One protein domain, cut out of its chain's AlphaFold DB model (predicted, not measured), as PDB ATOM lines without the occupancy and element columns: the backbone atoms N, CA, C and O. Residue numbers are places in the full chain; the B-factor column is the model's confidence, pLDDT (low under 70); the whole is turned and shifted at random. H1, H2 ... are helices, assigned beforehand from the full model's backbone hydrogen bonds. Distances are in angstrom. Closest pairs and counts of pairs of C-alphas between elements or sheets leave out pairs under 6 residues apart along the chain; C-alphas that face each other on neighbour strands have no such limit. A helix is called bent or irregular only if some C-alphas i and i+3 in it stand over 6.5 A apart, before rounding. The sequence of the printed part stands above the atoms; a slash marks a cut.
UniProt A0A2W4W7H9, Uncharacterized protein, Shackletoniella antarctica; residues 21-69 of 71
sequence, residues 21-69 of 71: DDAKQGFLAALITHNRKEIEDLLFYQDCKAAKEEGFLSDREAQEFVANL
ATOM      1  N   ASP A  21     -43.538   7.986  32.480       96.94
ATOM      2  CA  ASP A  21     -44.415   8.650  31.499       96.94
ATOM      3  C   ASP A  21     -45.200   9.843  32.072       96.94
ATOM      4  O   ASP A  21     -45.345  10.871  31.409       96.94
ATOM      5  N   ASP A  22     -45.662   9.745  33.318       97.06
ATOM      6  CA  ASP A  22     -46.345  10.828  34.031       97.06
ATOM      7  C   ASP A  22     -45.406  12.018  34.283       97.06
ATOM      8  O   ASP A  22     -45.761  13.175  34.035       97.06
ATOM      9  N   ALA A  23     -44.166  11.738  34.685       97.31
ATOM     10  CA  ALA A  23     -43.130  12.748  34.847       97.31
ATOM     11  C   ALA A  23     -42.742  13.393  33.505       97.31
ATOM     12  O   ALA A  23     -42.536  14.608  33.453       97.31
ATOM     13  N   LYS A  24     -42.705  12.626  32.403       97.62
ATOM     14  CA  LYS A  24     -42.500  13.173  31.050       97.62
ATOM     15  C   LYS A  24     -43.613  14.135  30.664       97.62
ATOM     16  O   LYS A  24     -43.324  15.227  30.179       97.62
ATOM     17  N   GLN A  25     -44.872  13.760  30.895       97.31
ATOM     18  CA  GLN A  25     -46.012  14.630  30.609       97.31
ATOM     19  C   GLN A  25     -45.954  15.925  31.424       97.31
ATOM     20  O   GLN A  25     -46.103  17.007  30.855       97.31
ATOM     21  N   GLY A  26     -45.675  15.835  32.728       97.81
ATOM     22  CA  GLY A  26     -45.524  17.011  33.589       97.81
ATOM     23  C   GLY A  26     -44.386  17.930  33.137       97.81
ATOM     24  O   GLY A  26     -44.568  19.146  33.047       97.81
ATOM     25  N   PHE A  27     -43.233  17.354  32.781       96.88
ATOM     26  CA  PHE A  27     -42.095  18.102  32.249       96.88
ATOM     27  C   PHE A  27     -42.448  18.833  30.949       96.88
ATOM     28  O   PHE A  27     -42.205  20.035  30.834       96.88
ATOM     29  N   LEU A  28     -43.053  18.136  29.982       96.50
ATOM     30  CA  LEU A  28     -43.442  18.727  28.700       96.50
ATOM     31  C   LEU A  28     -44.482  19.837  28.876       96.50
ATOM     32  O   LEU A  28     -44.367  20.880  28.237       96.50
ATOM     33  N   ALA A  29     -45.462  19.653  29.764       97.38
ATOM     34  CA  ALA A  29     -46.463  20.675  30.051       97.38
ATOM     35  C   ALA A  29     -45.824  21.959  30.606       97.38
ATOM     36  O   ALA A  29     -46.149  23.056  30.145       97.38
ATOM     37  N   ALA A  30     -44.884  21.832  31.546       97.25
ATOM     38  CA  ALA A  30     -44.147  22.971  32.086       97.25
ATOM     39  C   ALA A  30     -43.282  23.648  31.010       97.25
ATOM     40  O   ALA A  30     -43.351  24.867  30.849       97.25
ATOM     41  N   LEU A  31     -42.529  22.860  30.236       95.69
ATOM     42  CA  LEU A  31     -41.668  23.358  29.164       95.69
ATOM     43  C   LEU A  31     -42.474  24.145  28.119       95.69
ATOM     44  O   LEU A  31     -42.127  25.274  27.790       95.69
ATOM     45  N   ILE A  32     -43.596  23.595  27.650       95.62
ATOM     46  CA  ILE A  32     -44.473  24.274  26.688       95.62
ATOM     47  C   ILE A  32     -45.078  25.539  27.298       95.62
ATOM     48  O   ILE A  32     -45.129  26.569  26.634       95.62
ATOM     49  N   THR A  33     -45.521  25.497  28.555       97.25
ATOM     50  CA  THR A  33     -46.156  26.654  29.208       97.25
ATOM     51  C   THR A  33     -45.193  27.829  29.357       97.25
ATOM     52  O   THR A  33     -45.584  28.974  29.139       97.25
ATOM     53  N   HIS A  34     -43.935  27.560  29.707       97.75
ATOM     54  CA  HIS A  34     -42.961  28.602  30.029       97.75
ATOM     55  C   HIS A  34     -42.056  29.001  28.858       97.75
ATOM     56  O   HIS A  34     -41.553  30.122  28.851       97.75
ATOM     57  N   ASN A  35     -41.894  28.139  27.850       96.94
ATOM     58  CA  ASN A  35     -40.998  28.362  26.709       96.94
ATOM     59  C   ASN A  35     -41.723  28.314  25.355       96.94
ATOM     60  O   ASN A  35     -41.071  28.178  24.323       96.94
ATOM     61  N   ARG A  36     -43.061  28.446  25.338       94.25
ATOM     62  CA  ARG A  36     -43.909  28.327  24.133       94.25
ATOM     63  C   ARG A  36     -43.301  28.984  22.896       94.25
ATOM     64  O   ARG A  36     -43.133  28.312  21.889       94.25
ATOM     65  N   LYS A  37     -42.963  30.275  22.981       96.00
ATOM     66  CA  LYS A  37     -42.455  31.039  21.837       96.00
ATOM     67  C   LYS A  37     -41.155  30.452  21.281       96.00
ATOM     68  O   LYS A  37     -41.039  30.268  20.080       96.00
ATOM     69  N   GLU A  38     -40.197  30.136  22.149       96.25
ATOM     70  CA  GLU A  38     -38.910  29.563  21.735       96.25
ATOM     71  C   GLU A  38     -39.096  28.195  21.064       96.25
ATOM     72  O   GLU A  38     -38.410  27.881  20.094       96.25
ATOM     73  N   ILE A  39     -40.045  27.396  21.561       96.19
ATOM     74  CA  ILE A  39     -40.393  26.096  20.979       96.19
ATOM     75  C   ILE A  39     -41.055  26.278  19.611       96.19
ATOM     76  O   ILE A  39     -40.650  25.618  18.661       96.19
ATOM     77  N   GLU A  40     -42.045  27.166  19.497       95.94
ATOM     78  CA  GLU A  40     -42.738  27.465  18.237       95.94
ATOM     79  C   GLU A  40     -41.761  27.981  17.171       95.94
ATOM     80  O   GLU A  40     -41.746  27.462  16.055       95.94
ATOM     81  N   ASP A  41     -40.888  28.925  17.530       96.94
ATOM     82  CA  ASP A  41     -39.863  29.465  16.634       96.94
ATOM     83  C   ASP A  41     -38.889  28.363  16.169       96.94
ATOM     84  O   ASP A  41     -38.514  28.304  14.993       96.94
ATOM     85  N   LEU A  42     -38.487  27.457  17.070       95.56
ATOM     86  CA  LEU A  42     -37.577  26.360  16.739       95.56
ATOM     87  C   LEU A  42     -38.236  25.298  15.850       95.56
ATOM     88  O   LEU A  42     -37.585  24.805  14.930       95.56
ATOM     89  N   LEU A  43     -39.499  24.951  16.113       95.31
ATOM     90  CA  LEU A  43     -40.273  24.036  15.271       95.31
ATOM     91  C   LEU A  43     -40.419  24.610  13.862       95.31
ATOM     92  O   LEU A  43     -40.044  23.954  12.895       95.31
ATOM     93  N   PHE A  44     -40.829  25.875  13.755       93.94
ATOM     94  CA  PHE A  44     -40.943  26.558  12.470       93.94
ATOM     95  C   PHE A  44     -39.614  26.571  11.702       93.94
ATOM     96  O   PHE A  44     -39.570  26.283  10.506       93.94
ATOM     97  N   TYR A  45     -38.501  26.847  12.389       93.56
ATOM     98  CA  TYR A  45     -37.178  26.789  11.773       93.56
ATOM     99  C   TYR A  45     -36.836  25.389  11.237       93.56
ATOM    100  O   TYR A  45     -36.274  25.274  10.144       93.56
ATOM    101  N   GLN A  46     -37.153  24.331  11.989       92.69
ATOM    102  CA  GLN A  46     -36.921  22.950  11.560       92.69
ATOM    103  C   GLN A  46     -37.763  22.594  10.332       92.69
ATOM    104  O   GLN A  46     -37.212  22.035   9.385       92.69
ATOM    105  N   ASP A  47     -39.031  23.002  10.300       91.94
ATOM    106  CA  ASP A  47     -39.922  22.793   9.156       91.94
ATOM    107  C   ASP A  47     -39.402  23.515   7.906       91.94
ATOM    108  O   ASP A  47     -39.294  22.924   6.831       91.94
ATOM    109  N   CYS A  48     -38.976  24.778   8.041       89.00
ATOM    110  CA  CYS A  48     -38.350  25.513   6.940       89.00
ATOM    111  C   CYS A  48     -37.066  24.841   6.443       89.00
ATOM    112  O   CYS A  48     -36.779  24.846   5.243       89.00
ATOM    113  N   LYS A  49     -36.263  24.286   7.356       89.19
ATOM    114  CA  LYS A  49     -35.035  23.581   6.995       89.19
ATOM    115  C   LYS A  49     -35.345  22.288   6.236       89.19
ATOM    116  O   LYS A  49     -34.711  22.055   5.211       89.19
ATOM    117  N   ALA A  50     -36.314  21.502   6.699       88.81
ATOM    118  CA  ALA A  50     -36.754  20.282   6.028       88.81
ATOM    119  C   ALA A  50     -37.299  20.587   4.625       88.81
ATOM    120  O   ALA A  50     -36.821  20.018   3.650       88.81
ATOM    121  N   ALA A  51     -38.178  21.587   4.498       85.62
ATOM    122  CA  ALA A  51     -38.714  22.024   3.207       85.62
ATOM    123  C   ALA A  51     -37.612  22.470   2.228       85.62
ATOM    124  O   ALA A  51     -37.674  22.209   1.030       85.62
ATOM    125  N   LYS A  52     -36.555  23.121   2.729       81.69
ATOM    126  CA  LYS A  52     -35.394  23.481   1.907       81.69
ATOM    127  C   LYS A  52     -34.617  22.250   1.421       81.69
ATOM    128  O   LYS A  52     -34.091  22.280   0.311       81.69
ATOM    129  N   GLU A  53     -34.487  21.218   2.253       84.19
ATOM    130  CA  GLU A  53     -33.791  19.968   1.912       84.19
ATOM    131  C   GLU A  53     -34.602  19.102   0.934       84.19
ATOM    132  O   GLU A  53     -34.014  18.488   0.048       84.19
ATOM    133  N   GLU A  54     -35.933  19.112   1.041       81.12
ATOM    134  CA  GLU A  54     -36.859  18.474   0.090       81.12
ATOM    135  C   GLU A  54     -36.873  19.169  -1.282       81.12
ATOM    136  O   GLU A  54     -37.173  18.545  -2.301       81.12
ATOM    137  N   GLY A  55     -36.457  20.438  -1.317       74.88
ATOM    138  CA  GLY A  55     -36.412  21.262  -2.515       74.88
ATOM    139  C   GLY A  55     -37.697  22.063  -2.707       74.88
ATOM    140  O   GLY A  55     -38.774  21.704  -2.241       74.88
ATOM    141  N   PHE A  56     -37.579  23.198  -3.392       77.81
ATOM    142  CA  PHE A  56     -38.741  24.007  -3.740       77.81
ATOM    143  C   PHE A  56     -39.415  23.461  -4.996       77.81
ATOM    144  O   PHE A  56     -38.745  22.916  -5.874       77.81
ATOM    145  N   LEU A  57     -40.730  23.676  -5.095       79.81
ATOM    146  CA  LEU A  57     -41.473  23.458  -6.334       79.81
ATOM    147  C   LEU A  57     -40.794  24.228  -7.472       79.81
ATOM    148  O   LEU A  57     -40.434  25.398  -7.314       79.81
ATOM    149  N   SER A  58     -40.649  23.591  -8.629       83.00
ATOM    150  CA  SER A  58     -40.343  24.305  -9.865       83.00
ATOM    151  C   SER A  58     -41.460  25.298 -10.198       83.00
ATOM    152  O   SER A  58     -42.600  25.143  -9.758       83.00
ATOM    153  N   ASP A  59     -41.170  26.297 -11.035       83.19
ATOM    154  CA  ASP A  59     -42.161  27.308 -11.436       83.19
ATOM    155  C   ASP A  59     -43.455  26.688 -11.990       83.19
ATOM    156  O   ASP A  59     -44.551  27.196 -11.756       83.19
ATOM    157  N   ARG A  60     -43.339  25.552 -12.691       90.88
ATOM    158  CA  ARG A  60     -44.486  24.803 -13.208       90.88
ATOM    159  C   ARG A  60     -45.291  24.141 -12.090       90.88
ATOM    160  O   ARG A  60     -46.509  24.278 -12.071       90.88
ATOM    161  N   GLU A  61     -44.627  23.441 -11.174       89.50
ATOM    162  CA  GLU A  61     -45.292  22.778 -10.045       89.50
ATOM    163  C   GLU A  61     -45.960  23.801  -9.119       89.50
ATOM    164  O   GLU A  61     -47.057  23.564  -8.621       89.50
ATOM    165  N   ALA A  62     -45.350  24.976  -8.947       88.38
ATOM    166  CA  ALA A  62     -45.934  26.078  -8.192       88.38
ATOM    167  C   ALA A  62     -47.211  26.618  -8.859       88.38
ATOM    168  O   ALA A  62     -48.220  26.830  -8.185       88.38
ATOM    169  N   GLN A  63     -47.201  26.810 -10.183       91.00
ATOM    170  CA  GLN A  63     -48.388  27.243 -10.931       91.00
ATOM    171  C   GLN A  63     -49.511  26.201 -10.887       91.00
ATOM    172  O   GLN A  63     -50.669  26.560 -10.670       91.00
ATOM    173  N   GLU A  64     -49.176  24.918 -11.048       92.94
ATOM    174  CA  GLU A  64     -50.136  23.815 -10.938       92.94
ATOM    175  C   GLU A  64     -50.707  23.714  -9.512       92.94
ATOM    176  O   GLU A  64     -51.911  23.521  -9.352       92.94
ATOM    177  N   PHE A  65     -49.894  23.911  -8.472       90.31
ATOM    178  CA  PHE A  65     -50.362  23.939  -7.086       90.31
ATOM    179  C   PHE A  65     -51.367  25.072  -6.843       90.31
ATOM    180  O   PHE A  65     -52.470  24.821  -6.359       90.31
ATOM    181  N   VAL A  66     -51.026  26.308  -7.232       91.31
ATOM    182  CA  VAL A  66     -51.898  27.482  -7.043       91.31
ATOM    183  C   VAL A  66     -53.221  27.326  -7.794       91.31
ATOM    184  O   VAL A  66     -54.270  27.667  -7.254       91.31
ATOM    185  N   ALA A  67     -53.197  26.772  -9.011       93.12
ATOM    186  CA  ALA A  67     -54.403  26.542  -9.807       93.12
ATOM    187  C   ALA A  67     -55.369  25.512  -9.190       93.12
ATOM    188  O   ALA A  67     -56.552  25.517  -9.528       93.12
ATOM    189  N   ASN A  68     -54.880  24.644  -8.297       91.62
ATOM    190  CA  ASN A  68     -55.661  23.594  -7.637       91.62
ATOM    191  C   ASN A  68     -56.083  23.944  -6.199       91.62
ATOM    192  O   ASN A  68     -56.727  23.124  -5.538       91.62
ATOM    193  N   LEU A  69     -55.742  25.136  -5.694       91.38
ATOM    194  CA  LEU A  69     -56.238  25.586  -4.395       91.38
ATOM    195  C   LEU A  69     -57.762  25.815  -4.458       91.38
ATOM    196  O   LEU A  69     -58.250  26.381  -5.440       91.38
TER     197      LEU A  69
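AT A GLANCE: This is residues 21 to 69 of the 71 residues of an uncharacterized protein of Shackletoniella antarctica (UniProt A0A2W4W7H9). You are looking at an open, rod-like chain: one long helix, H1, bent into an L of two arms, H1a and H1b, and beyond a four-residue link a short helix, H2, packing on neither arm. The printed part has 49 residues with two named helices, H1 then H2, and no named strand. It is all helix and extended, with a radius of gyration of the C-alphas of 17.5 A and spans of 49 by 21 by 20 A.

HOW THE PARTS SIT: By its hydrogen bonds H1, residues 21 to 54, was assigned as one helix, but it is bent: C-alphas 34 and 37 are 8.6 A apart. Its arms, H1a, residues 21 to 34, and H1b, residues 37 to 54, are about perpendicular at 81 degrees. They are close but not clearly touching; their closest C-alphas, of Ile 32 and Ile 39, are 7.2 A apart. H2, residues 59 to 67, is apart from both. In H1a, H1b and H2 every O i to N i+4 pair is within hydrogen-bond range.

IN THESE COORDINATES: Find C-alpha 21 at (-44.415, 8.650, 31.499), where H1a begins its 20.1 A. H1b runs 25.7 A, and H2 12.4 A to C-alpha 67 at (-54.403, 26.542, -9.807).

THE WHOLE: The farthest C-alphas, of Ala 23 and Arg 60, are 49.6 A apart. The printed part has no cut, its H1 to H2 link is tight, and no printed residue is under 70 in pLDDT.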